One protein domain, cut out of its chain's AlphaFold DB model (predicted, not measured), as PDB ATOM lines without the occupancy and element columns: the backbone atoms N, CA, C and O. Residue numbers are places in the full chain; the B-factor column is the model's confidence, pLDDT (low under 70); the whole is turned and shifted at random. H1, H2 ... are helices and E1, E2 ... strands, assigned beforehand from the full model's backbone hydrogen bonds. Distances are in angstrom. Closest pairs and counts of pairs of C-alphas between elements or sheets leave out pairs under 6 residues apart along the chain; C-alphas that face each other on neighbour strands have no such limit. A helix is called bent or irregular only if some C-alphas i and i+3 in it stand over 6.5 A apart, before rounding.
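Overview. This is residues 33 to 136 and 300 to 340 of the 370 residues of an uncharacterized protein of Clostridiales bacterium (UniProt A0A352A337). A four-stranded sheet is sandwiched between helices: H1 and H5 cover one face, H2 and H3 the other, giving three layers. H4 and H6 lie off the sheet, and the long stretch of residues 121 to 136, with no named element, is tied to E4 by a short antiparallel pairing of residues 131 to 132 with 301 to 302. The printed part has 145 residues, with six named helices and four named strands in the order E1 H1 E2 H2 E3 H3 H4 E4 H5 H6; the class is mixed. The sheet runs E2, E1, E3, E4 and is mixed. The whole is compact and rounded, with a radius of gyration of the C-alphas of 14.3 A and spans of 39 by 37 by 32 A.

Arrangement. Start at E1, residues 33 to 38, an inner strand. H1, residues 44 to 60, is on the sheet at a height of 9.3 A and runs along the strands. Next comes E2, residues 65 to 71, an edge strand parallel to E1, with N 34 and O 66 2.9 A apart. E1, H1 and E2 form a strand-helix-strand unit, two parallel neighbour strands with a helix between, with a right-handed crossover. H2, residues 77 to 90, is on the opposite face from H1. E3, residues 93 to 98, is parallel to E1, with N 94 and O 33 2.8 A apart; E2, H2 and E3 form a split unit, E1 between its strands, also right-handed. H3, residues 99 to 108, is over E4, residues 300 to 304, on the same face as H2. E4 is antiparallel to E3, with N 303 and O 95 2.8 A apart. H5, residues 312 to 320, touches H1 at a steep tilt of 46 degrees, opposite ways; their closest C-alphas, of Leu 54 and Leu 320, are 6.9 A apart. H4, residues 116 to 120, only just touches H5, with 3 pairs of C-alphas within 8 A, the closest Asn 117 and Asn 318 at 5.8 A. H6, residues 326 to 329, touches H1 at its residues 46 to 50 alone, the closest C-alphas being Thr 46 and Phe 329 at 6.1 A. Every O i to N i+4 pair is within hydrogen-bond range in H1 and H5, against 8 of 10 in H2, 1 of 6 in H3 and 0 of 1 in H4, where O i to N i+3 gives 4 of 7 in H3 and 1 of 2 in H4; H6 is too short for such a pair.

Along the chain. Find C-alpha 33 at (199.836, 183.491, 336.724), where E1 begins its 15.9 A. From C-alpha 44 at (204.766, 189.294, 353.450), H1 runs 24.4 A; E2 then covers 19.8 A and H2 20.8 A. E3 spans 16.0 A. H3 and H4 are irregular: C-alphas 104 and 107 are 8.0 A apart, and in H4, only just, 116 and 119 are 6.6 A apart. E4 begins after the cut, H5 follows, and H6 ends at C-alpha 329, (198.621, 198.682, 354.127).

Size, cuts and confidence. The farthest C-alphas, of Thr 309 and Glu 333, are 40.6 A apart. Residues 137 to 299 are not printed; C-alphas 136 and 300 are 9.7 A apart across this cut, which the link from H4 to E4 crosses. Of the links printed whole, H3 to H4 and E4 to H5 are short and the others tight. Mean pLDDT of the printed part is 84.9; residues 40 to 45 and 323 to 337 are under 70.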
ATOM      1  N   GLN A  33     199.034 183.957 335.599       96.94
ATOM      2  CA  GLN A  33     199.836 183.491 336.724       96.94
ATOM      3  C   GLN A  33     200.317 184.681 337.542       96.94
ATOM      4  O   GLN A  33     200.983 185.565 336.998       96.94
ATOM      5  N   LEU A  34     200.043 184.673 338.844       96.31
ATOM      6  CA  LEU A  34     200.592 185.631 339.795       96.31
ATOM      7  C   LEU A  34     201.651 184.951 340.658       96.31
ATOM      8  O   LEU A  34     201.336 184.109 341.497       96.31
ATOM      9  N   TRP A  35     202.906 185.331 340.450       96.38
ATOM     10  CA  TRP A  35     204.052 184.802 341.178       96.38
ATOM     11  C   TRP A  35     204.463 185.752 342.295       96.38
ATOM     12  O   TRP A  35     204.590 186.955 342.068       96.38
ATOM     13  N   TRP A  36     204.751 185.219 343.478       93.88
ATOM     14  CA  TRP A  36     205.366 185.996 344.553       93.88
ATOM     15  C   TRP A  36     206.163 185.099 345.503       93.88
ATOM     16  O   TRP A  36     205.961 183.880 345.546       93.88
ATOM     17  N   TYR A  37     207.091 185.707 346.235       91.81
ATOM     18  CA  TYR A  37     207.897 185.033 347.245       91.81
ATOM     19  C   TYR A  37     207.621 185.654 348.613       91.81
ATOM     20  O   TYR A  37     207.810 186.854 348.809       91.81
ATOM     21  N   ASN A  38     207.162 184.841 349.561       88.69
ATOM     22  CA  ASN A  38     206.873 185.281 350.916       88.69
ATOM     23  C   ASN A  38     208.153 185.233 351.768       88.69
ATOM     24  O   ASN A  38     208.649 184.158 352.121       88.69
ATOM     25  N   TYR A  39     208.685 186.414 352.083       79.81
ATOM     26  CA  TYR A  39     209.846 186.592 352.950       79.81
ATOM     27  C   TYR A  39     209.433 186.607 354.423       79.81
ATOM     28  O   TYR A  39     208.609 187.431 354.820       79.81
ATOM     29  N   LYS A  40     210.099 185.798 355.262       67.12
ATOM     30  CA  LYS A  40     209.826 185.720 356.712       67.12
ATOM     31  C   LYS A  40     209.872 187.073 357.438       67.12
ATOM     32  O   LYS A  40     209.154 187.246 358.411       67.12
ATOM     33  N   ASN A  41     210.681 188.028 356.960       59.53
ATOM     34  CA  ASN A  41     210.906 189.331 357.606       59.53
ATOM     35  C   ASN A  41     210.702 190.540 356.659       59.53
ATOM     36  O   ASN A  41     211.349 191.568 356.838       59.53
ATOM     37  N   GLY A  42     209.863 190.425 355.618       56.19
ATOM     38  CA  GLY A  42     209.839 191.387 354.495       56.19
ATOM     39  C   GLY A  42     208.500 192.058 354.166       56.19
ATOM     40  O   GLY A  42     208.335 192.528 353.046       56.19
ATOM     41  N   GLY A  43     207.529 192.086 355.085       58.78
ATOM     42  CA  GLY A  43     206.188 192.620 354.788       58.78
ATOM     43  C   GLY A  43     205.308 191.666 353.969       58.78
ATOM     44  O   GLY A  43     204.448 192.119 353.211       58.78
ATOM     45  N   GLY A  44     205.529 190.353 354.117       63.72
ATOM     46  CA  GLY A  44     204.766 189.294 353.450       63.72
ATOM     47  C   GLY A  44     203.257 189.399 353.682       63.72
ATOM     48  O   GLY A  44     202.503 189.342 352.716       63.72
ATOM     49  N   ASP A  45     202.834 189.677 354.920       69.12
ATOM     50  CA  ASP A  45     201.422 189.841 355.304       69.12
ATOM     51  C   ASP A  45     200.700 190.898 354.455       69.12
ATOM     52  O   ASP A  45     199.529 190.761 354.097       69.12
ATOM     53  N   THR A  46     201.406 191.973 354.112       72.06
ATOM     54  CA  THR A  46     200.819 193.082 353.374       72.06
ATOM     55  C   THR A  46     200.617 192.734 351.902       72.06
ATOM     56  O   THR A  46     199.552 192.997 351.345       72.06
ATOM     57  N   VAL A  47     201.605 192.085 351.279       80.62
ATOM     58  CA  VAL A  47     201.478 191.574 349.905       80.62
ATOM     59  C   VAL A  47     200.419 190.470 349.835       80.62
ATOM     60  O   VAL A  47     199.633 190.440 348.890       80.62
ATOM     61  N   GLU A  48     200.330 189.611 350.850       83.38
ATOM     62  CA  GLU A  48     199.322 188.552 350.934       83.38
ATOM     63  C   GLU A  48     197.897 189.116 350.910       83.38
ATOM     64  O   GLU A  48     197.058 188.649 350.139       83.38
ATOM     65  N   ASN A  49     197.636 190.179 351.676       80.06
ATOM     66  CA  ASN A  49     196.339 190.850 351.676       80.06
ATOM     67  C   ASN A  49     195.964 191.420 350.298       80.06
ATOM     68  O   ASN A  49     194.829 191.251 349.852       80.06
ATOM     69  N   VAL A  50     196.916 192.040 349.589       83.62
ATOM     70  CA  VAL A  50     196.694 192.510 348.208       83.62
ATOM     71  C   VAL A  50     196.331 191.354 347.290       83.62
ATOM     72  O   VAL A  50     195.377 191.445 346.519       83.62
ATOM     73  N   ILE A  51     197.069 190.248 347.385       89.00
ATOM     74  CA  ILE A  51     196.829 189.054 346.574       89.00
ATOM     75  C   ILE A  51     195.442 188.471 346.862       89.00
ATOM     76  O   ILE A  51     194.745 188.071 345.928       89.00
ATOM     77  N   MET A  52     195.004 188.451 348.125       88.44
ATOM     78  CA  MET A  52     193.659 187.996 348.481       88.44
ATOM     79  C   MET A  52     192.566 188.858 347.848       88.44
ATOM     80  O   MET A  52     191.616 188.315 347.279       88.44
ATOM     81  N   GLU A  53     192.674 190.183 347.928       86.94
ATOM     82  CA  GLU A  53     191.667 191.062 347.329       86.94
ATOM     83  C   GLU A  53     191.688 191.002 345.796       86.94
ATOM     84  O   GLU A  53     190.631 190.993 345.158       86.94
ATOM     85  N   LEU A  54     192.872 190.883 345.190       91.31
ATOM     86  CA  LEU A  54     193.009 190.674 343.752       91.31
ATOM     87  C   LEU A  54     192.338 189.369 343.314       91.31
ATOM     88  O   LEU A  54     191.649 189.333 342.293       91.31
ATOM     89  N   LYS A  55     192.498 188.297 344.098       93.12
ATOM     90  CA  LYS A  55     191.832 187.020 343.839       93.12
ATOM     91  C   LYS A  55     190.311 187.175 343.866       93.12
ATOM     92  O   LYS A  55     189.651 186.730 342.935       93.12
ATOM     93  N   ARG A  56     189.754 187.886 344.857       92.00
ATOM     94  CA  ARG A  56     188.307 188.177 344.914       92.00
ATOM     95  C   ARG A  56     187.826 188.974 343.705       92.00
ATOM     96  O   ARG A  56     186.755 188.684 343.172       92.00
ATOM     97  N   TYR A  57     188.605 189.961 343.261       93.12
ATOM     98  CA  TYR A  57     188.317 190.696 342.031       93.12
ATOM     99  C   TYR A  57     188.287 189.758 340.817       93.12
ATOM    100  O   TYR A  57     187.337 189.805 340.033       93.12
ATOM    101  N   CYS A  58     189.284 188.881 340.677       94.88
ATOM    102  CA  CYS A  58     189.356 187.934 339.567       94.88
ATOM    103  C   CYS A  58     188.172 186.959 339.578       94.88
ATOM    104  O   CYS A  58     187.521 186.794 338.546       94.88
ATOM    105  N   ASP A  59     187.833 186.402 340.742       95.06
ATOM    106  CA  ASP A  59     186.699 185.492 340.924       95.06
ATOM    107  C   ASP A  59     185.375 186.173 340.534       95.06
ATOM    108  O   ASP A  59     184.608 185.646 339.728       95.06
ATOM    109  N   LYS A  60     185.133 187.397 341.028       95.62
ATOM    110  CA  LYS A  60     183.926 188.184 340.717       95.62
ATOM    111  C   LYS A  60     183.786 188.481 339.222       95.62
ATOM    112  O   LYS A  60     182.670 188.572 338.713       95.62
ATOM    113  N   ASN A  61     184.907 188.651 338.528       94.56
ATOM    114  CA  ASN A  61     184.946 189.029 337.120       94.56
ATOM    115  C   ASN A  61     185.197 187.841 336.177       94.56
ATOM    116  O   ASN A  61     185.381 188.062 334.978       94.56
ATOM    117  N   ASN A  62     185.191 186.600 336.678       94.31
ATOM    118  CA  ASN A  62     185.501 185.384 335.915       94.31
ATOM    119  C   ASN A  62     186.844 185.478 335.164       94.31
ATOM    120  O   ASN A  62     186.928 185.157 333.977       94.31
ATOM    121  N   ILE A  63     187.880 185.993 335.825       95.25
ATOM    122  CA  ILE A  63     189.248 186.051 335.300       95.25
ATOM    123  C   ILE A  63     190.004 184.818 335.811       95.25
ATOM    124  O   ILE A  63     190.200 184.704 337.022       95.25
ATOM    125  N   PRO A  64     190.453 183.896 334.938       94.62
ATOM    126  CA  PRO A  64     191.226 182.739 335.373       94.62
ATOM    127  C   PRO A  64     192.593 183.176 335.910       94.62
ATOM    128  O   PRO A  64     193.442 183.634 335.143       94.62
ATOM    129  N   ILE A  65     192.812 183.018 337.216       95.81
ATOM    130  CA  ILE A  65     194.073 183.349 337.881       95.81
ATOM    131  C   ILE A  65     194.601 182.161 338.692       95.81
ATOM    132  O   ILE A  65     193.854 181.484 339.397       95.81
ATOM    133  N   GLU A  66     195.904 181.917 338.605       96.50
ATOM    134  CA  GLU A  66     196.641 180.961 339.428       96.50
ATOM    135  C   GLU A  66     197.653 181.720 340.291       96.50
ATOM    136  O   GLU A  66     198.500 182.452 339.774       96.50
ATOM    137  N   ILE A  67     197.560 181.552 341.611       96.06
ATOM    138  CA  ILE A  67     198.494 182.157 342.567       96.06
ATOM    139  C   ILE A  67     199.606 181.154 342.862       96.06
ATOM    140  O   ILE A  67     199.344 180.070 343.383       96.06
ATOM    141  N   ILE A  68     200.845 181.529 342.552       96.00
ATOM    142  CA  ILE A  68     202.031 180.693 342.718       96.00
ATOM    143  C   ILE A  68     202.921 181.337 343.777       96.00
ATOM    144  O   ILE A  68     203.570 182.360 343.544       96.00
ATOM    145  N   GLN A  69     202.929 180.722 344.955       94.38
ATOM    146  CA  GLN A  69     203.632 181.209 346.132       94.38
ATOM    147  C   GLN A  69     204.742 180.246 346.537       94.38
ATOM    148  O   GLN A  69     204.525 179.038 346.643       94.38
ATOM    149  N   TYR A  70     205.904 180.817 346.834       94.38
ATOM    150  CA  TYR A  70     206.997 180.144 347.523       94.38
ATOM    151  C   TYR A  70     207.439 180.972 348.732       94.38
ATOM    152  O   TYR A  70     207.033 182.117 348.905       94.38
ATOM    153  N   SER A  71     208.247 180.367 349.584       92.19
ATOM    154  CA  SER A  71     208.858 180.952 350.777       92.19
ATOM    155  C   SER A  71     210.154 180.207 351.082       92.19
ATOM    156  O   SER A  71     210.368 179.117 350.544       92.19
ATOM    157  N   GLU A  72     210.958 180.735 352.005       88.81
ATOM    158  CA  GLU A  72     212.207 180.094 352.451       88.81
ATOM    159  C   GLU A  72     212.005 178.657 352.952       88.81
ATOM    160  O   GLU A  72     212.906 177.833 352.828       88.81
ATOM    161  N   ASP A  73     210.814 178.333 353.463       90.31
ATOM    162  CA  ASP A  73     210.484 176.988 353.944       90.31
ATOM    163  C   ASP A  73     210.153 176.001 352.809       90.31
ATOM    164  O   ASP A  73     210.080 174.794 353.035       90.31
ATOM    165  N   THR A  74     209.929 176.492 351.585       93.69
ATOM    166  CA  THR A  74     209.462 175.678 350.445       93.69
ATOM    167  C   THR A  74     210.431 175.649 349.268       93.69
ATOM    168  O   THR A  74     210.506 174.634 348.576       93.69
ATOM    169  N   LEU A  75     211.153 176.740 349.008       93.75
ATOM    170  CA  LEU A  75     212.104 176.850 347.908       93.75
ATOM    171  C   LEU A  75     213.088 177.976 348.215       93.75
ATOM    172  O   LEU A  75     212.657 179.070 348.563       93.75
ATOM    173  N   ALA A  76     214.389 177.735 348.046       93.31
ATOM    174  CA  ALA A  76     215.378 178.801 348.157       93.31
ATOM    175  C   ALA A  76     215.091 179.909 347.131       93.31
ATOM    176  O   ALA A  76     214.571 179.658 346.039       93.31
ATOM    177  N   TYR A  77     215.431 181.148 347.476       91.81
ATOM    178  CA  TYR A  77     215.064 182.299 346.661       91.81
ATOM    179  C   TYR A  77     215.723 182.279 345.268       91.81
ATOM    180  O   TYR A  77     215.111 182.643 344.263       91.81
ATOM    181  N   GLU A  78     216.957 181.793 345.183       92.12
ATOM    182  CA  GLU A  78     217.703 181.630 343.935       92.12
ATOM    183  C   GLU A  78     217.011 180.622 343.004       92.12
ATOM    184  O   GLU A  78     216.828 180.888 341.813       92.12
ATOM    185  N   ASP A  79     216.538 179.502 343.556       94.88
ATOM    186  CA  ASP A  79     215.788 178.490 342.808       94.88
ATOM    187  C   ASP A  79     214.406 179.005 342.390       94.88
ATOM    188  O   ASP A  79     213.930 178.716 341.285       94.88
ATOM    189  N   TYR A  80     213.767 179.814 343.240       94.94
ATOM    190  CA  TYR A  80     212.535 180.519 342.899       94.94
ATOM    191  C   TYR A  80     212.721 181.414 341.671       94.94
ATOM    192  O   TYR A  80     211.910 181.331 340.746       94.94
ATOM    193  N   ILE A  81     213.795 182.215 341.610       93.44
ATOM    194  CA  ILE A  81     214.083 183.071 340.449       93.44
ATOM    195  C   ILE A  81     214.203 182.231 339.176       93.44
ATOM    196  O   ILE A  81     213.588 182.567 338.159       93.44
ATOM    197  N   LEU A  82     214.958 181.128 339.222       92.75
ATOM    198  CA  LEU A  82     215.132 180.241 338.070       92.75
ATOM    199  C   LEU A  82     213.792 179.660 337.608       92.75
ATOM    200  O   LEU A  82     213.474 179.694 336.416       92.75
ATOM    201  N   LYS A  83     212.973 179.185 338.551       95.19
ATOM    202  CA  LYS A  83     211.664 178.592 338.266       95.19
ATOM    203  C   LYS A  83     210.674 179.610 337.698       95.19
ATOM    204  O   LYS A  83     210.048 179.340 336.673       95.19
ATOM    205  N   ARG A  84     210.576 180.789 338.319       94.69
ATOM    206  CA  ARG A  84     209.759 181.917 337.852       94.69
ATOM    207  C   ARG A  84     210.148 182.314 336.429       94.69
ATOM    208  O   ARG A  84     209.292 182.408 335.553       94.69
ATOM    209  N   ASN A  85     211.441 182.512 336.176       92.25
ATOM    210  CA  ASN A  85     211.934 182.941 334.867       92.25
ATOM    211  C   ASN A  85     211.687 181.874 333.786       92.25
ATOM    212  O   ASN A  85     211.300 182.217 332.670       92.25
ATOM    213  N   ALA A  86     211.841 180.584 334.108       91.00
ATOM    214  CA  ALA A  86     211.509 179.495 333.187       91.00
ATOM    215  C   ALA A  86     210.008 179.469 332.843       91.00
ATOM    216  O   ALA A  86     209.630 179.274 331.684       91.00
ATOM    217  N   ALA A  87     209.145 179.729 333.830       91.25
ATOM    218  CA  ALA A  87     207.702 179.767 333.637       91.25
ATOM    219  C   ALA A  87     207.236 180.937 332.746       91.25
ATOM    220  O   ALA A  87     206.188 180.818 332.113       91.25
ATOM    221  N   MET A  88     208.012 182.021 332.584       88.56
ATOM    222  CA  MET A  88     207.654 183.154 331.701       88.56
ATOM    223  C   MET A  88     207.387 182.741 330.252       88.56
ATOM    224  O   MET A  88     206.595 183.384 329.560       88.56
ATOM    225  N   ALA A  89     207.981 181.636 329.787       83.31
ATOM    226  CA  ALA A  89     207.729 181.093 328.455       83.31
ATOM    227  C   ALA A  89     206.237 180.791 328.195       83.31
ATOM    228  O   ALA A  89     205.797 180.835 327.040       83.31
ATOM    229  N   SER A  90     205.453 180.529 329.245       82.12
ATOM    230  CA  SER A  90     204.010 180.266 329.164       82.12
ATOM    231  C   SER A  90     203.158 181.519 328.892       82.12
ATOM    232  O   SER A  90     202.106 181.399 328.267       82.12
ATOM    233  N   GLY A  91     203.655 182.721 329.208       89.19
ATOM    234  CA  GLY A  91     202.929 183.989 329.040       89.19
ATOM    235  C   GLY A  91     201.932 184.299 330.166       89.19
ATOM    236  O   GLY A  91     201.793 183.519 331.101       89.19
ATOM    237  N   ASN A  92     201.267 185.460 330.084       93.75
ATOM    238  CA  ASN A  92     200.283 185.964 331.067       93.75
ATOM    239  C   ASN A  92     200.787 185.942 332.516       93.75
ATOM    240  O   ASN A  92     200.076 185.535 333.432       93.75
ATOM    241  N   MET A  93     202.043 186.338 332.716       96.25
ATOM    242  CA  MET A  93     202.678 186.307 334.026       96.25
ATOM    243  C   MET A  93     202.761 187.705 334.622       96.25
ATOM    244  O   MET A  93     203.300 188.622 333.995       96.25
ATOM    245  N   ILE A  94     202.296 187.812 335.861       96.56
ATOM    246  CA  ILE A  94     202.515 188.933 336.766       96.56
ATOM    247  C   ILE A  94     203.386 188.420 337.919       96.56
ATOM    248  O   ILE A  94     203.201 187.304 338.404       96.56
ATOM    249  N   THR A  95     204.367 189.202 338.355       95.31
ATOM    250  CA  THR A  95     205.186 188.897 339.532       95.31
ATOM    251  C   THR A  95     205.183 190.077 340.486       95.31
ATOM    252  O   THR A  95     205.353 191.206 340.036       95.31
ATOM    253  N   ILE A  96     205.027 189.815 341.783       92.50
ATOM    254  CA  ILE A  96     205.221 190.805 342.845       92.50
ATOM    255  C   ILE A  96     206.503 190.451 343.599       92.50
ATOM    256  O   ILE A  96     206.614 189.360 344.156       92.50
ATOM    257  N   ASP A  97     207.477 191.356 343.572       88.81
ATOM    258  CA  ASP A  97     208.778 191.211 344.238       88.81
ATOM    259  C   ASP A  97     209.453 192.592 344.371       88.81
ATOM    260  O   ASP A  97     208.959 193.600 343.866       88.81
ATOM    261  N   ASP A  98     210.600 192.653 345.032       82.31
ATOM    262  CA  ASP A  98     211.462 193.832 345.078       82.31
ATOM    263  C   ASP A  98     212.031 194.159 343.680       82.31
ATOM    264  O   ASP A  98     212.474 193.277 342.940       82.31
ATOM    265  N   ALA A  99     212.070 195.445 343.305       82.94
ATOM    266  CA  ALA A  99     212.510 195.878 341.972       82.94
ATOM    267  C   ALA A  99     213.901 195.346 341.570       82.94
ATOM    268  O   ALA A  99     214.150 195.063 340.395       82.94
ATOM    269  N   ARG A 100     214.819 195.180 342.533       82.62
ATOM    270  CA  ARG A 100     216.187 194.673 342.305       82.62
ATOM    271  C   ARG A 100     216.180 193.239 341.778       82.62
ATOM    272  O   ARG A 100     217.118 192.824 341.099       82.62
ATOM    273  N   LYS A 101     215.120 192.489 342.063       86.25
ATOM    274  CA  LYS A 101     214.954 191.071 341.732       86.25
ATOM    275  C   LYS A 101     214.461 190.811 340.312       86.25
ATOM    276  O   LYS A 101     214.398 189.660 339.863       86.25
ATOM    277  N   PHE A 102     214.135 191.877 339.587       87.06
ATOM    278  CA  PHE A 102     213.726 191.821 338.187       87.06
ATOM    279  C   PHE A 102     214.835 192.234 337.216       87.06
ATOM    280  O   PHE A 102     214.601 192.250 336.011       87.06
ATOM    281  N   THR A 103     216.041 192.539 337.704       83.44
ATOM    282  CA  THR A 103     217.140 193.062 336.872       83.44
ATOM    283  C   THR A 103     217.433 192.172 335.656       83.44
ATOM    284  O   THR A 103     217.519 192.675 334.536       83.44
ATOM    285  N   ASP A 104     217.469 190.849 335.837       84.00
ATOM    286  CA  ASP A 104     217.775 189.890 334.760       84.00
ATOM    287  C   ASP A 104     216.681 189.787 333.691       84.00
ATOM    288  O   ASP A 104     216.931 189.352 332.566       84.00
ATOM    289  N   ILE A 105     215.457 190.188 334.032       87.50
ATOM    290  CA  ILE A 105     214.286 190.105 333.155       87.50
ATOM    291  C   ILE A 105     213.796 191.480 332.701       87.50
ATOM    292  O   ILE A 105     212.833 191.545 331.944       87.50
ATOM    293  N   ALA A 106     214.458 192.568 333.109       88.00
ATOM    294  CA  ALA A 106     213.978 193.935 332.927       88.00
ATOM    295  C   ALA A 106     213.548 194.214 331.479       88.00
ATOM    296  O   ALA A 106     212.433 194.653 331.249       88.00
ATOM    297  N   LYS A 107     214.351 193.818 330.480       86.44
ATOM    298  CA  LYS A 107     214.083 194.022 329.036       86.44
ATOM    299  C   LYS A 107     212.893 193.233 328.470       86.44
ATOM    300  O   LYS A 107     212.700 193.156 327.250       86.44
ATOM    301  N   HIS A 108     212.166 192.501 329.303       91.00
ATOM    302  CA  HIS A 108     211.058 191.652 328.889       91.00
ATOM    303  C   HIS A 108     209.732 192.044 329.538       91.00
ATOM    304  O   HIS A 108     208.782 191.256 329.468       91.00
ATOM    305  N   HIS A 109     209.657 193.245 330.112       92.25
ATOM    306  CA  HIS A 109     208.426 193.793 330.654       92.25
ATOM    307  C   HIS A 109     207.398 194.083 329.550       92.25
ATOM    308  O   HIS A 109     207.732 194.287 328.379       92.25
ATOM    309  N   ALA A 110     206.125 194.066 329.922       92.56
ATOM    310  CA  ALA A 110     205.017 194.425 329.057       92.56
ATOM    311  C   ALA A 110     204.869 195.948 328.911       92.56
ATOM    312  O   ALA A 110     205.453 196.730 329.653       92.56
ATOM    313  N   ASP A 111     204.062 196.357 327.939       90.38
ATOM    314  CA  ASP A 111     203.739 197.760 327.699       90.38
ATOM    315  C   ASP A 111     202.678 198.239 328.699       90.38
ATOM    316  O   ASP A 111     201.489 197.946 328.546       90.38
ATOM    317  N   TYR A 112     203.116 198.952 329.737       93.12
ATOM    318  CA  TYR A 112     202.244 199.429 330.808       93.12
ATOM    319  C   TYR A 112     201.304 200.564 330.389       93.12
ATOM    320  O   TYR A 112     200.307 200.785 331.071       93.12
ATOM    321  N   SER A 113     201.531 201.220 329.242       89.88
ATOM    322  CA  SER A 113     200.642 202.286 328.744       89.88
ATOM    323  C   SER A 113     199.213 201.805 328.443       89.88
ATOM    324  O   SER A 113     198.290 202.607 328.326       89.88
ATOM    325  N   LYS A 114     199.022 200.484 328.350       92.94
ATOM    326  CA  LYS A 114     197.726 199.820 328.150       92.94
ATOM    327  C   LYS A 114     196.926 199.615 329.434       92.94
ATOM    328  O   LYS A 114     195.775 199.197 329.359       92.94
ATOM    329  N   VAL A 115     197.524 199.865 330.594       94.25
ATOM    330  CA  VAL A 115     196.847 199.787 331.891       94.25
ATOM    331  C   VAL A 115     196.186 201.135 332.163       94.25
ATOM    332  O   VAL A 115     196.860 202.162 332.168       94.25
ATOM    333  N   GLU A 116     194.877 201.157 332.404       92.44
ATOM    334  CA  GLU A 116     194.115 202.408 332.528       92.44
ATOM    335  C   GLU A 116     194.638 203.325 333.649       92.44
ATOM    336  O   GLU A 116     194.830 204.523 333.426       92.44
ATOM    337  N   ASN A 117     194.938 202.755 334.817       90.69
ATOM    338  CA  ASN A 117     195.457 203.469 335.982       90.69
ATOM    339  C   ASN A 117     196.932 203.890 335.847       90.69
ATOM    340  O   ASN A 117     197.408 204.686 336.651       90.69
ATOM    341  N   TYR A 118     197.661 203.445 334.814       91.19
ATOM    342  CA  TYR A 118     199.064 203.835 334.608       91.19
ATOM    343  C   TYR A 118     199.230 205.341 334.367       91.19
ATOM    344  O   TYR A 118     200.183 205.959 334.841       91.19
ATOM    345  N   LYS A 119     198.266 205.962 333.673       89.88
ATOM    346  CA  LYS A 119     198.260 207.416 333.433       89.88
ATOM    347  C   LYS A 119     198.188 208.222 334.737       89.88
ATOM    348  O   LYS A 119     198.720 209.328 334.789       89.88
ATOM    349  N   ASN A 120     197.580 207.636 335.770       89.94
ATOM    350  CA  ASN A 120     197.356 208.245 337.073       89.94
ATOM    351  C   ASN A 120     198.542 208.042 338.023       89.94
ATOM    352  O   ASN A 120     198.432 208.425 339.172       89.94
ATOM    353  N   LEU A 121     199.655 207.425 337.616       88.50
ATOM    354  CA  LEU A 121     200.843 207.320 338.471       88.50
ATOM    355  C   LEU A 121     201.572 208.666 338.571       88.50
ATOM    356  O   LEU A 121     201.548 209.455 337.622       88.50
ATOM    357  N   PHE A 122     202.296 208.897 339.672       83.12
ATOM    358  CA  PHE A 122     203.326 209.943 339.678       83.12
ATOM    359  C   PHE A 122     204.353 209.666 338.576       83.12
ATOM    360  O   PHE A 122     204.744 208.515 338.357       83.12
ATOM    361  N   ASP A 123     204.829 210.715 337.905       79.94
ATOM    362  CA  ASP A 123     205.739 210.580 336.760       79.94
ATOM    363  C   ASP A 123     207.031 209.841 337.120       79.94
ATOM    364  O   ASP A 123     207.536 209.042 336.336       79.94
ATOM    365  N   VAL A 124     207.507 209.996 338.360       75.25
ATOM    366  CA  VAL A 124     208.676 209.272 338.876       75.25
ATOM    367  C   VAL A 124     208.500 207.748 338.881       75.25
ATOM    368  O   VAL A 124     209.496 207.031 338.968       75.25
ATOM    369  N   TYR A 125     207.276 207.220 338.798       83.19
ATOM    370  CA  TYR A 125     206.988 205.781 338.740       83.19
ATOM    371  C   TYR A 125     206.680 205.272 337.327       83.19
ATOM    372  O   TYR A 125     206.584 204.059 337.142       83.19
ATOM    373  N   LYS A 126     206.575 206.167 336.339       83.56
ATOM    374  CA  LYS A 126     206.383 205.817 334.928       83.56
ATOM    375  C   LYS A 126     207.709 205.405 334.278       83.56
ATOM    376  O   LYS A 126     208.795 205.655 334.798       83.56
ATOM    377  N   ASP A 127     207.590 204.731 333.144       80.81
ATOM    378  CA  ASP A 127     208.652 204.327 332.217       80.81
ATOM    379  C   ASP A 127     209.752 203.490 332.885       80.81
ATOM    380  O   ASP A 127     210.955 203.656 332.660       80.81
ATOM    381  N   LYS A 128     209.308 202.578 333.756       84.00
ATOM    382  CA  LYS A 128     210.130 201.586 334.453       84.00
ATOM    383  C   LYS A 128     209.700 200.181 334.063       84.00
ATOM    384  O   LYS A 128     208.549 199.939 333.722       84.00
ATOM    385  N   PHE A 129     210.622 199.227 334.193       87.06
ATOM    386  CA  PHE A 129     210.354 197.816 333.896       87.06
ATOM    387  C   PHE A 129     209.393 197.149 334.896       87.06
ATOM    388  O   PHE A 129     208.836 196.094 334.603       87.06
ATOM    389  N   CYS A 130     209.181 197.744 336.068       90.75
ATOM    390  CA  CYS A 130     208.194 197.329 337.062       90.75
ATOM    391  C   CYS A 130     207.564 198.567 337.704       90.75
ATOM    392  O   CYS A 130     208.168 199.643 337.705       90.75
ATOM    393  N   ILE A 131     206.360 198.405 338.249       90.06
ATOM    394  CA  ILE A 131     205.602 199.481 338.884       90.06
ATOM    395  C   ILE A 131     205.564 199.205 340.390       90.06
ATOM    396  O   ILE A 131     205.154 198.113 340.778       90.06
ATOM    397  N   PRO A 132     205.988 200.133 341.263       86.25
ATOM    398  CA  PRO A 132     205.786 199.962 342.697       86.25
ATOM    399  C   PRO A 132     204.287 199.875 342.997       86.25
ATOM    400  O   PRO A 132     203.523 200.718 342.542       86.25
ATOM    401  N   ILE A 133     203.859 198.869 343.761       83.12
ATOM    402  CA  ILE A 133     202.468 198.771 344.239       83.12
ATOM    403  C   ILE A 133     202.280 199.465 345.584       83.12
ATOM    404  O   ILE A 133     201.199 199.421 346.147       83.12
ATOM    405  N   GLY A 134     203.315 200.112 346.101       79.62
ATOM    406  CA  GLY A 134     203.294 200.958 347.283       79.62
ATOM    407  C   GLY A 134     204.694 201.504 347.525       79.62
ATOM    408  O   GLY A 134     205.649 200.934 347.010       79.62
ATOM    409  N   ILE A 135     204.841 202.608 348.253       76.56
ATOM    410  CA  ILE A 135     206.148 203.246 348.487       76.56
ATOM    411  C   ILE A 135     206.360 203.506 349.963       76.56
ATOM    412  O   ILE A 135     205.439 203.905 350.654       76.56
ATOM    413  N   ILE A 136     207.583 203.315 350.448       72.19
ATOM    414  CA  ILE A 136     207.961 203.748 351.793       72.19
ATOM    415  C   ILE A 136     208.617 205.125 351.695       72.19
ATOM    416  O   ILE A 136     209.670 205.268 351.062       72.19
ATOM    417  N   PRO A 300     207.497 196.698 347.297       82.00
ATOM    418  CA  PRO A 300     206.913 195.657 346.476       82.00
ATOM    419  C   PRO A 300     206.566 196.268 345.123       82.00
ATOM    420  O   PRO A 300     205.897 197.299 345.027       82.00
ATOM    421  N   CYS A 301     207.067 195.645 344.069       87.81
ATOM    422  CA  CYS A 301     206.874 196.074 342.702       87.81
ATOM    423  C   CYS A 301     206.182 194.967 341.925       87.81
ATOM    424  O   CYS A 301     206.519 193.791 342.043       87.81
ATOM    425  N   VAL A 302     205.230 195.364 341.093       92.38
ATOM    426  CA  VAL A 302     204.595 194.485 340.130       92.38
ATOM    427  C   VAL A 302     205.338 194.552 338.798       92.38
ATOM    428  O   VAL A 302     205.605 195.622 338.250       92.38
ATOM    429  N   TYR A 303     205.685 193.384 338.276       94.50
ATOM    430  CA  TYR A 303     206.277 193.182 336.964       94.50
ATOM    431  C   TYR A 303     205.329 192.336 336.115       94.50
ATOM    432  O   TYR A 303     204.878 191.281 336.558       94.50
ATOM    433  N   MET A 304     205.056 192.758 334.881       96.19
ATOM    434  CA  MET A 304     204.254 191.986 333.928       96.19
ATOM    435  C   MET A 304     205.110 191.572 332.734       96.19
ATOM    436  O   MET A 304     205.754 192.410 332.107       96.19
ATOM    437  N   TYR A 305     205.113 190.287 332.384       95.56
ATOM    438  CA  TYR A 305     205.913 189.780 331.266       95.56
ATOM    439  C   TYR A 305     205.287 190.112 329.902       95.56
ATOM    440  O   TYR A 305     204.094 189.921 329.687       95.56
ATOM    441  N   LYS A 306     206.101 190.515 328.918       94.12
ATOM    442  CA  LYS A 306     205.651 190.987 327.591       94.12
ATOM    443  C   LYS A 306     204.811 190.011 326.764       94.12
ATOM    444  O   LYS A 306     204.140 190.426 325.813       94.12
ATOM    445  N   LYS A 307     204.887 188.703 327.036       93.50
ATOM    446  CA  LYS A 307     204.103 187.693 326.310       93.50
ATOM    447  C   LYS A 307     202.697 187.616 326.905       93.50
ATOM    448  O   LYS A 307     202.408 186.744 327.717       93.50
ATOM    449  N   ILE A 308     201.839 188.521 326.450       93.00
ATOM    450  CA  ILE A 308     200.418 188.559 326.797       93.00
ATOM    451  C   ILE A 308     199.606 187.866 325.699       93.00
ATOM    452  O   ILE A 308     199.673 188.252 324.528       93.00
ATOM    453  N   THR A 309     198.886 186.815 326.079       91.44
ATOM    454  CA  THR A 309     197.880 186.121 325.264       91.44
ATOM    455  C   THR A 309     196.471 186.300 325.827       91.44
ATOM    456  O   THR A 309     195.526 186.186 325.062       91.44
ATOM    457  N   ASN A 310     196.311 186.637 327.107       92.56
ATOM    458  CA  ASN A 310     195.045 187.046 327.710       92.56
ATOM    459  C   ASN A 310     195.073 188.559 327.973       92.56
ATOM    460  O   ASN A 310     195.828 189.010 328.836       92.56
ATOM    461  N   GLU A 311     194.270 189.355 327.261       92.50
ATOM    462  CA  GLU A 311     194.259 190.819 327.446       92.50
ATOM    463  C   GLU A 311     193.741 191.228 328.832       92.50
ATOM    464  O   GLU A 311     194.153 192.264 329.347       92.50
ATOM    465  N   ARG A 312     192.971 190.365 329.512       94.62
ATOM    466  CA  ARG A 312     192.540 190.590 330.901       94.62
ATOM    467  C   ARG A 312     193.701 190.590 331.900       94.62
ATOM    468  O   ARG A 312     193.514 190.963 333.050       94.62
ATOM    469  N   THR A 313     194.921 190.239 331.474       95.50
ATOM    470  CA  THR A 313     196.137 190.473 332.276       95.50
ATOM    471  C   THR A 313     196.323 191.966 332.574       95.50
ATOM    472  O   THR A 313     196.752 192.313 333.674       95.50
ATOM    473  N   TYR A 314     195.943 192.852 331.641       95.81
ATOM    474  CA  TYR A 314     195.946 194.296 331.885       95.81
ATOM    475  C   TYR A 314     194.886 194.702 332.914       95.81
ATOM    476  O   TYR A 314     195.186 195.554 333.740       95.81
ATOM    477  N   ASP A 315     193.711 194.060 332.937       94.81
ATOM    478  CA  ASP A 315     192.671 194.307 333.952       94.81
ATOM    479  C   ASP A 315     193.165 193.933 335.358       94.81
ATOM    480  O   ASP A 315     192.995 194.690 336.312       94.81
ATOM    481  N   VAL A 316     193.836 192.779 335.486       94.75
ATOM    482  CA  VAL A 316     194.428 192.324 336.756       94.75
ATOM    483  C   VAL A 316     195.489 193.312 337.244       94.75
ATOM    484  O   VAL A 316     195.496 193.690 338.415       94.75
ATOM    485  N   LEU A 317     196.366 193.775 336.349       93.88
ATOM    486  CA  LEU A 317     197.355 194.793 336.694       93.88
ATOM    487  C   LEU A 317     196.702 196.146 337.015       93.88
ATOM    488  O   LEU A 317     197.126 196.818 337.949       93.88
ATOM    489  N   ASN A 318     195.652 196.534 336.291       93.31
ATOM    490  CA  ASN A 318     194.905 197.762 336.546       93.31
ATOM    491  C   ASN A 318     194.319 197.780 337.953       93.31
ATOM    492  O   ASN A 318     194.429 198.786 338.654       93.31
ATOM    493  N   GLN A 319     193.756 196.646 338.368       91.12
ATOM    494  CA  GLN A 319     193.205 196.474 339.696       91.12
ATOM    495  C   GLN A 319     194.292 196.582 340.777       91.12
ATOM    496  O   GLN A 319     194.077 197.255 341.780       91.12
ATOM    497  N   LEU A 320     195.475 195.987 340.573       88.44
ATOM    498  CA  LEU A 320     196.621 196.145 341.486       88.44
ATOM    499  C   LEU A 320     197.025 197.612 341.695       88.44
ATOM    500  O   LEU A 320     197.505 197.961 342.771       88.44
ATOM    501  N   LEU A 321     196.822 198.459 340.682       87.00
ATOM    502  CA  LEU A 321     197.153 199.884 340.713       87.00
ATOM    503  C   LEU A 321     195.981 200.787 341.111       87.00
ATOM    504  O   LEU A 321     196.164 201.998 341.130       87.00
ATOM    505  N   ASP A 322     194.801 200.240 341.407       80.62
ATOM    506  CA  ASP A 322     193.570 201.001 341.687       80.62
ATOM    507  C   ASP A 322     193.586 201.726 343.041       80.62
ATOM    508  O   ASP A 322     192.747 202.568 343.331       80.62
ATOM    509  N   GLY A 323     194.571 201.426 343.882       65.75
ATOM    510  CA  GLY A 323     194.810 202.119 345.142       65.75
ATOM    511  C   GLY A 323     193.826 201.817 346.273       65.75
ATOM    512  O   GLY A 323     194.130 202.074 347.437       65.75
ATOM    513  N   SER A 324     192.723 201.124 345.991       65.50
ATOM    514  CA  SER A 324     191.788 200.624 347.009       65.50
ATOM    515  C   SER A 324     192.462 199.758 348.083       65.50
ATOM    516  O   SER A 324     191.986 199.668 349.215       65.50
ATOM    517  N   TYR A 325     193.586 199.124 347.743       63.84
ATOM    518  CA  TYR A 325     194.320 198.245 348.642       63.84
ATOM    519  C   TYR A 325     195.090 198.981 349.740       63.84
ATOM    520  O   TYR A 325     195.333 198.377 350.779       63.84
ATOM    521  N   TYR A 326     195.411 200.274 349.585       58.72
ATOM    522  CA  TYR A 326     196.243 201.037 350.535       58.72
ATOM    523  C   TYR A 326     195.629 201.206 351.927       58.72
ATOM    524  O   TYR A 326     196.360 201.302 352.912       58.72
ATOM    525  N   THR A 327     194.303 201.124 352.048       54.81
ATOM    526  CA  THR A 327     193.631 201.057 353.358       54.81
ATOM    527  C   THR A 327     194.069 199.832 354.173       54.81
ATOM    528  O   THR A 327     194.143 199.899 355.398       54.81
ATOM    529  N   VAL A 328     194.448 198.740 353.499       50.62
ATOM    530  CA  VAL A 328     194.933 197.492 354.109       50.62
ATOM    531  C   VAL A 328     196.417 197.576 354.498       50.62
ATOM    532  O   VAL A 328     196.846 196.914 355.442       50.62
ATOM    533  N   PHE A 329     197.198 198.439 353.837       52.88
ATOM    534  CA  PHE A 329     198.621 198.682 354.127       52.88
ATOM    535  C   PHE A 329     198.858 199.535 355.391       52.88
ATOM    536  O   PHE A 329     199.976 199.578 355.906       52.88
ATOM    537  N   ASN A 330     197.818 200.190 355.920       51.94
ATOM    538  CA  ASN A 330     197.906 201.092 357.077       51.94
ATOM    539  C   ASN A 330     197.801 200.394 358.449       51.94
ATOM    540  O   ASN A 330     197.807 201.052 359.489       51.94
ATOM    541  N   GLY A 331     197.752 199.060 358.491       44.91
ATOM    542  CA  GLY A 331     197.707 198.296 359.735       44.91
ATOM    543  C   GLY A 331     199.084 197.812 360.198       44.91
ATOM    544  O   GLY A 331     199.488 196.729 359.798       44.91
ATOM    545  N   LYS A 332     199.714 198.539 361.138       47.25
ATOM    546  CA  LYS A 332     200.868 198.156 362.005       47.25
ATOM    547  C   LYS A 332     202.261 198.722 361.639       47.25
ATOM    548  O   LYS A 332     203.121 198.088 361.042       47.25
ATOM    549  N   GLU A 333     202.476 199.930 362.157       49.84
ATOM    550  CA  GLU A 333     203.659 200.518 362.822       49.84
ATOM    551  C   GLU A 333     205.088 200.507 362.233       49.84
ATOM    552  O   GLU A 333     205.853 201.348 362.704       49.84
ATOM    553  N   TRP A 334     205.484 199.690 361.245       43.72
ATOM    554  CA  TRP A 334     206.889 199.708 360.758       43.72
ATOM    555  C   TRP A 334     207.095 199.569 359.237       43.72
ATOM    556  O   TRP A 334     208.163 199.932 358.744       43.72
ATOM    557  N   HIS A 335     206.081 199.144 358.475       51.50
ATOM    558  CA  HIS A 335     206.159 198.974 357.012       51.50
ATOM    559  C   HIS A 335     204.881 199.450 356.308       51.50
ATOM    560  O   HIS A 335     204.282 198.722 355.517       51.50
ATOM    561  N   SER A 336     204.427 200.663 356.629       56.34
ATOM    562  CA  SER A 336     203.296 201.273 355.927       56.34
ATOM    563  C   SER A 336     203.752 201.720 354.541       56.34
ATOM    564  O   SER A 336     204.723 202.470 354.416       56.34
ATOM    565  N   TYR A 337     203.071 201.229 353.508       69.81
ATOM    566  CA  TYR A 337     203.322 201.622 352.128       69.81
ATOM    567  C   TYR A 337     202.261 202.613 351.664       69.81
ATOM    568  O   TYR A 337     201.068 202.420 351.892       69.81
ATOM    569  N   PHE A 338     202.717 203.642 350.970       71.88
ATOM    570  CA  PHE A 338     201.904 204.724 350.454       71.88
ATOM    571  C   PHE A 338     201.464 204.486 349.017       71.88
ATOM    572  O   PHE A 338     202.187 203.830 348.257       71.88
ATOM    573  N   PRO A 339     200.311 205.052 348.637       76.12
ATOM    574  CA  PRO A 339     199.835 205.040 347.269       76.12
ATOM    575  C   PRO A 339     200.829 205.624 346.272       76.12
ATOM    576  O   PRO A 339     201.523 206.599 346.548       76.12
ATOM    577  N   VAL A 340     200.863 205.020 345.081       82.44
ATOM    578  CA  VAL A 340     201.673 205.483 343.937       82.44
ATOM    579  C   VAL A 340     200.863 206.280 342.910       82.44
ATOM    580  O   VAL A 340     201.417 206.762 341.918       82.44
TER     581      VAL A 340